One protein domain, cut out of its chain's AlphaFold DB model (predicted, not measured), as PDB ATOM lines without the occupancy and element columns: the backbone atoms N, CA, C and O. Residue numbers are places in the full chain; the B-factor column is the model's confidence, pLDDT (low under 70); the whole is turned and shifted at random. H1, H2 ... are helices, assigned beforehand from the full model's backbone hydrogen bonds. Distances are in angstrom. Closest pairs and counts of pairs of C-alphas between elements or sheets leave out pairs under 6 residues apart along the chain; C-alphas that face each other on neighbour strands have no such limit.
ATOM      1  N   ALA A   2     147.153 131.543 162.761       65.19
ATOM      2  CA  ALA A   2     147.343 132.991 162.703       65.19
ATOM      3  C   ALA A   2     147.912 133.461 164.051       65.19
ATOM      4  O   ALA A   2     147.407 133.055 165.096       65.19
ATOM      5  N   PHE A   3     148.981 134.253 164.030       65.62
ATOM      6  CA  PHE A   3     149.509 134.876 165.241       65.62
ATOM      7  C   PHE A   3     148.549 135.990 165.677       65.62
ATOM      8  O   PHE A   3     148.249 136.874 164.879       65.62
ATOM      9  N   SER A   4     148.068 135.933 166.922       73.44
ATOM     10  CA  SER A   4     147.312 137.031 167.540       73.44
ATOM     11  C   SER A   4     148.219 138.249 167.669       73.44
ATOM     12  O   SER A   4     149.353 138.120 168.144       73.44
ATOM     13  N   THR A   5     147.762 139.426 167.248       86.25
ATOM     14  CA  THR A   5     148.521 140.662 167.449       86.25
ATOM     15  C   THR A   5     148.366 141.163 168.888       86.25
ATOM     16  O   THR A   5     147.428 140.808 169.600       86.25
ATOM     17  N   ILE A   6     149.266 142.054 169.323       83.31
ATOM     18  CA  ILE A   6     149.129 142.764 170.608       83.31
ATOM     19  C   ILE A   6     147.771 143.480 170.714       83.31
ATOM     20  O   ILE A   6     147.209 143.585 171.802       83.31
ATOM     21  N   MET A   7     147.238 143.946 169.581       84.56
ATOM     22  CA  MET A   7     145.957 144.640 169.518       84.56
ATOM     23  C   MET A   7     144.789 143.671 169.645       84.56
ATOM     24  O   MET A   7     143.820 144.013 170.312       84.56
ATOM     25  N   ASP A   8     144.885 142.471 169.078       81.88
ATOM     26  CA  ASP A   8     143.824 141.466 169.191       81.88
ATOM     27  C   ASP A   8     143.659 140.989 170.638       81.88
ATOM     28  O   ASP A   8     142.539 140.790 171.098       81.88
ATOM     29  N   SER A   9     144.767 140.862 171.377       81.62
ATOM     30  CA  SER A   9     144.743 140.360 172.755       81.62
ATOM     31  C   SER A   9     144.455 141.429 173.812       81.62
ATOM     32  O   SER A   9     143.881 141.107 174.846       81.62
ATOM     33  N   ASN A  10     144.880 142.680 173.598       86.81
ATOM     34  CA  ASN A  10     144.786 143.721 174.628       86.81
ATOM     35  C   ASN A  10     143.761 144.810 174.327       86.81
ATOM     36  O   ASN A  10     143.558 145.649 175.195       86.81
ATOM     37  N   SER A  11     143.150 144.879 173.141       90.62
ATOM     38  CA  SER A  11     142.202 145.966 172.865       90.62
ATOM     39  C   SER A  11     140.966 145.866 173.751       90.62
ATOM     40  O   SER A  11     140.326 144.824 173.828       90.62
ATOM     41  N   TYR A  12     140.575 146.988 174.347       92.31
ATOM     42  CA  TYR A  12     139.274 147.124 174.984       92.31
ATOM     43  C   TYR A  12     138.164 146.966 173.939       92.31
ATOM     44  O   TYR A  12     138.027 147.792 173.030       92.31
ATOM     45  N   THR A  13     137.350 145.925 174.088       89.81
ATOM     46  CA  THR A  13     136.194 145.643 173.224       89.81
ATOM     47  C   THR A  13     134.853 145.970 173.882       89.81
ATOM     48  O   THR A  13     133.813 145.805 173.251       89.81
ATOM     49  N   GLY A  14     134.858 146.456 175.127       87.19
ATOM     50  CA  GLY A  14     133.664 146.472 175.977       87.19
ATOM     51  C   GLY A  14     133.362 145.100 176.585       87.19
ATOM     52  O   GLY A  14     134.005 144.109 176.241       87.19
ATOM     53  N   GLY A  15     132.384 145.058 177.494       80.50
ATOM     54  CA  GLY A  15     131.868 143.822 178.097       80.50
ATOM     55  C   GLY A  15     132.030 143.723 179.615       80.50
ATOM     56  O   GLY A  15     131.292 142.967 180.239       80.50
ATOM     57  N   GLU A  16     132.925 144.507 180.216       85.81
ATOM     58  CA  GLU A  16     132.987 144.683 181.671       85.81
ATOM     59  C   GLU A  16     132.250 145.958 182.094       85.81
ATOM     60  O   GLU A  16     132.256 146.959 181.374       85.81
ATOM     61  N   GLU A  17     131.608 145.916 183.263       90.44
ATOM     62  CA  GLU A  17     130.996 147.093 183.876       90.44
ATOM     63  C   GLU A  17     132.099 148.048 184.352       90.44
ATOM     64  O   GLU A  17     132.989 147.671 185.122       90.44
ATOM     65  N   LEU A  18     132.056 149.282 183.854       93.75
ATOM     66  CA  LEU A  18     132.984 150.343 184.218       93.75
ATOM     67  C   LEU A  18     132.345 151.256 185.263       93.75
ATOM     68  O   LEU A  18     131.125 151.406 185.316       93.75
ATOM     69  N   ASP A  19     133.174 151.909 186.075       93.56
ATOM     70  CA  ASP A  19     132.676 152.992 186.912       93.56
ATOM     71  C   ASP A  19     132.183 154.167 186.032       93.56
ATOM     72  O   ASP A  19     132.669 154.347 184.907       93.56
ATOM     73  N   PRO A  20     131.259 155.010 186.535       95.12
ATOM     74  CA  PRO A  20     130.661 156.084 185.738       95.12
ATOM     75  C   PRO A  20     131.668 157.085 185.157       95.12
ATOM     76  O   PRO A  20     131.398 157.709 184.131       95.12
ATOM     77  N   THR A  21     132.820 157.266 185.810       94.69
ATOM     78  CA  THR A  21     133.839 158.225 185.365       94.69
ATOM     79  C   THR A  21     134.609 157.660 184.179       94.69
ATOM     80  O   THR A  21     134.734 158.334 183.152       94.69
ATOM     81  N   THR A  22     135.081 156.416 184.280       95.31
ATOM     82  CA  THR A  22     135.775 155.734 183.180       95.31
ATOM     83  C   THR A  22     134.854 155.556 181.972       95.31
ATOM     84  O   THR A  22     135.275 155.829 180.846       95.31
ATOM     85  N   ASP A  23     133.590 155.182 182.187       96.00
ATOM     86  CA  ASP A  23     132.609 155.024 181.106       96.00
ATOM     87  C   ASP A  23     132.379 156.338 180.341       96.00
ATOM     88  O   ASP A  23     132.530 156.400 179.116       96.00
ATOM     89  N   ALA A  24     132.166 157.445 181.063       96.62
ATOM     90  CA  ALA A  24     132.026 158.765 180.453       96.62
ATOM     91  C   ALA A  24     133.267 159.183 179.636       96.62
ATOM     92  O   ALA A  24     133.141 159.815 178.581       96.62
ATOM     93  N   MET A  25     134.479 158.828 180.083       96.25
ATOM     94  CA  MET A  25     135.713 159.083 179.329       96.25
ATOM     95  C   MET A  25     135.796 158.245 178.047       96.25
ATOM     96  O   MET A  25     136.222 158.762 177.008       96.25
ATOM     97  N   VAL A  26     135.381 156.976 178.096       95.44
ATOM     98  CA  VAL A  26     135.325 156.086 176.926       95.44
ATOM     99  C   VAL A  26     134.345 156.629 175.886       95.44
ATOM    100  O   VAL A  26     134.714 156.751 174.714       95.44
ATOM    101  N   GLU A  27     133.144 157.031 176.296       95.25
ATOM    102  CA  GLU A  27     132.133 157.588 175.389       95.25
ATOM    103  C   GLU A  27     132.564 158.931 174.787       95.25
ATOM    104  O   GLU A  27     132.449 159.163 173.574       95.25
ATOM    105  N   LYS A  28     133.182 159.806 175.590       96.69
ATOM    106  CA  LYS A  28     133.787 161.040 175.073       96.69
ATOM    107  C   LYS A  28     134.884 160.740 174.049       96.69
ATOM    108  O   LYS A  28     134.955 161.406 173.019       96.69
ATOM    109  N   ARG A  29     135.731 159.733 174.284       96.06
ATOM    110  CA  ARG A  29     136.775 159.322 173.330       96.06
ATOM    111  C   ARG A  29     136.164 158.809 172.025       96.06
ATOM    112  O   ARG A  29     136.628 159.207 170.963       96.06
ATOM    113  N   ARG A  30     135.123 157.973 172.092       93.50
ATOM    114  CA  ARG A  30     134.428 157.419 170.913       93.50
ATOM    115  C   ARG A  30     133.760 158.492 170.056       93.50
ATOM    116  O   ARG A  30     133.791 158.392 168.836       93.50
ATOM    117  N   SER A  31     133.185 159.516 170.682       96.19
ATOM    118  CA  SER A  31     132.519 160.618 169.972       96.19
ATOM    119  C   SER A  31     133.481 161.662 169.395       96.19
ATOM    120  O   SER A  31     133.091 162.410 168.501       96.19
ATOM    121  N   THR A  32     134.727 161.726 169.879       97.50
ATOM    122  CA  THR A  32     135.687 162.780 169.493       97.50
ATOM    123  C   THR A  32     136.898 162.285 168.708       97.50
ATOM    124  O   THR A  32     137.497 163.072 167.975       97.50
ATOM    125  N   LEU A  33     137.276 161.009 168.832       96.12
ATOM    126  CA  LEU A  33     138.433 160.422 168.157       96.12
ATOM    127  C   LEU A  33     138.017 159.395 167.099       96.12
ATOM    128  O   LEU A  33     137.003 158.714 167.218       96.12
ATOM    129  N   GLY A  34     138.851 159.247 166.067       90.31
ATOM    130  CA  GLY A  34     138.630 158.262 165.009       90.31
ATOM    131  C   GLY A  34     138.734 156.805 165.493       90.31
ATOM    132  O   GLY A  34     139.427 156.515 166.473       90.31
ATOM    133  N   PRO A  35     138.125 155.852 164.765       86.06
ATOM    134  CA  PRO A  35     138.029 154.452 165.182       86.06
ATOM    135  C   PRO A  35     139.377 153.720 165.244       86.06
ATOM    136  O   PRO A  35     139.431 152.619 165.782       86.06
ATOM    137  N   SER A  36     140.461 154.296 164.719       89.50
ATOM    138  CA  SER A  36     141.809 153.713 164.780       89.50
ATOM    139  C   SER A  36     142.457 153.814 166.168       89.50
ATOM    140  O   SER A  36     143.403 153.085 166.453       89.50
ATOM    141  N   TYR A  37     141.961 154.691 167.047       89.81
ATOM    142  CA  TYR A  37     142.519 154.876 168.387       89.81
ATOM    143  C   TYR A  37     141.968 153.839 169.369       89.81
ATOM    144  O   TYR A  37     140.861 153.976 169.889       89.81
ATOM    145  N   ARG A  38     142.764 152.809 169.666       91.50
ATOM    146  CA  ARG A  38     142.409 151.751 170.623       91.50
ATOM    147  C   ARG A  38     142.712 152.151 172.072       91.50
ATOM    148  O   ARG A  38     143.510 153.054 172.326       91.50
ATOM    149  N   LEU A  39     142.021 151.500 173.001       94.38
ATOM    150  CA  LEU A  39     142.338 151.457 174.431       94.38
ATOM    151  C   LEU A  39     142.842 150.049 174.746       94.38
ATOM    152  O   LEU A  39     142.432 149.108 174.067       94.38
ATOM    153  N   PHE A  40     143.701 149.910 175.753       94.25
ATOM    154  CA  PHE A  40     144.146 148.602 176.229       94.25
ATOM    155  C   PHE A  40     143.378 148.144 177.472       94.25
ATOM    156  O   PHE A  40     142.921 148.982 178.249       94.25
ATOM    157  N   TYR A  41     143.346 146.821 177.659       93.12
ATOM    158  CA  TYR A  41     142.737 146.049 178.744       93.12
ATOM    159  C   TYR A  41     141.205 146.046 178.752       93.12
ATOM    160  O   TYR A  41     140.556 146.937 178.210       93.12
ATOM    161  N   ASN A  42     140.615 145.041 179.408       91.81
ATOM    162  CA  ASN A  42     139.161 144.958 179.597       91.81
ATOM    163  C   ASN A  42     138.617 146.132 180.417       91.81
ATOM    164  O   ASN A  42     137.499 146.579 180.189       91.81
ATOM    165  N   ARG A  43     139.429 146.652 181.343       92.69
ATOM    166  CA  ARG A  43     139.176 147.894 182.073       92.69
ATOM    167  C   ARG A  43     140.242 148.900 181.660       92.69
ATOM    168  O   ARG A  43     141.390 148.749 182.086       92.69
ATOM    169  N   PRO A  44     139.905 149.884 180.808       95.19
ATOM    170  CA  PRO A  44     140.860 150.889 180.374       95.19
ATOM    171  C   PRO A  44     141.513 151.592 181.563       95.19
ATOM    172  O   PRO A  44     140.829 152.090 182.453       95.19
ATOM    173  N   VAL A  45     142.843 151.643 181.567       94.81
ATOM    174  CA  VAL A  45     143.602 152.248 182.668       94.81
ATOM    175  C   VAL A  45     143.734 153.751 182.440       94.81
ATOM    176  O   VAL A  45     144.297 154.193 181.434       94.81
TER     177      VAL A  45
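What this domain is: This is residues 2 to 45 of the 114 residues of an uncharacterized protein of Mycolicibacterium mucogenicum (UniProt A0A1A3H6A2). Starting from residue 2, you meet a short helix, H1, at one end of an open loop of chain; the longer helix H2 makes the far side of the loop, and residues 33 to 45 fold back from it toward the link between the helices. The printed part has 44 residues with two named helices, H1 then H2, and no named strand. Its class is all helix, with under half of the residues, 18, in named elements. It is only just loose, close to compact, with a radius of gyration of the C-alphas of 11.3 A, and elongated, spanning 36 by 22 by 15 A.

How they stand to each other: Look first at H1, residues 6 to 10; a short link of 9 residues leads to H2, residues 20 to 32. The two helices are apart. In both, every O i to N i+4 pair is within hydrogen-bond range.

Where its parts are: Find C-alpha 6 at (149.129, 142.764, 170.608), where H1 begins; it is 6.0 A long. H2 runs 18.3 A from C-alpha 20 at (130.661, 156.084, 185.738) to C-alpha 32 at (135.687, 162.780, 169.493).

The domain as a whole: The C-alphas of Ala 2 and Pro 20 are the two farthest apart, 36.6 A. Residues 31 to 36 stand free. The printed part has no cut, and pLDDT is under 70 at residues 2 to 3.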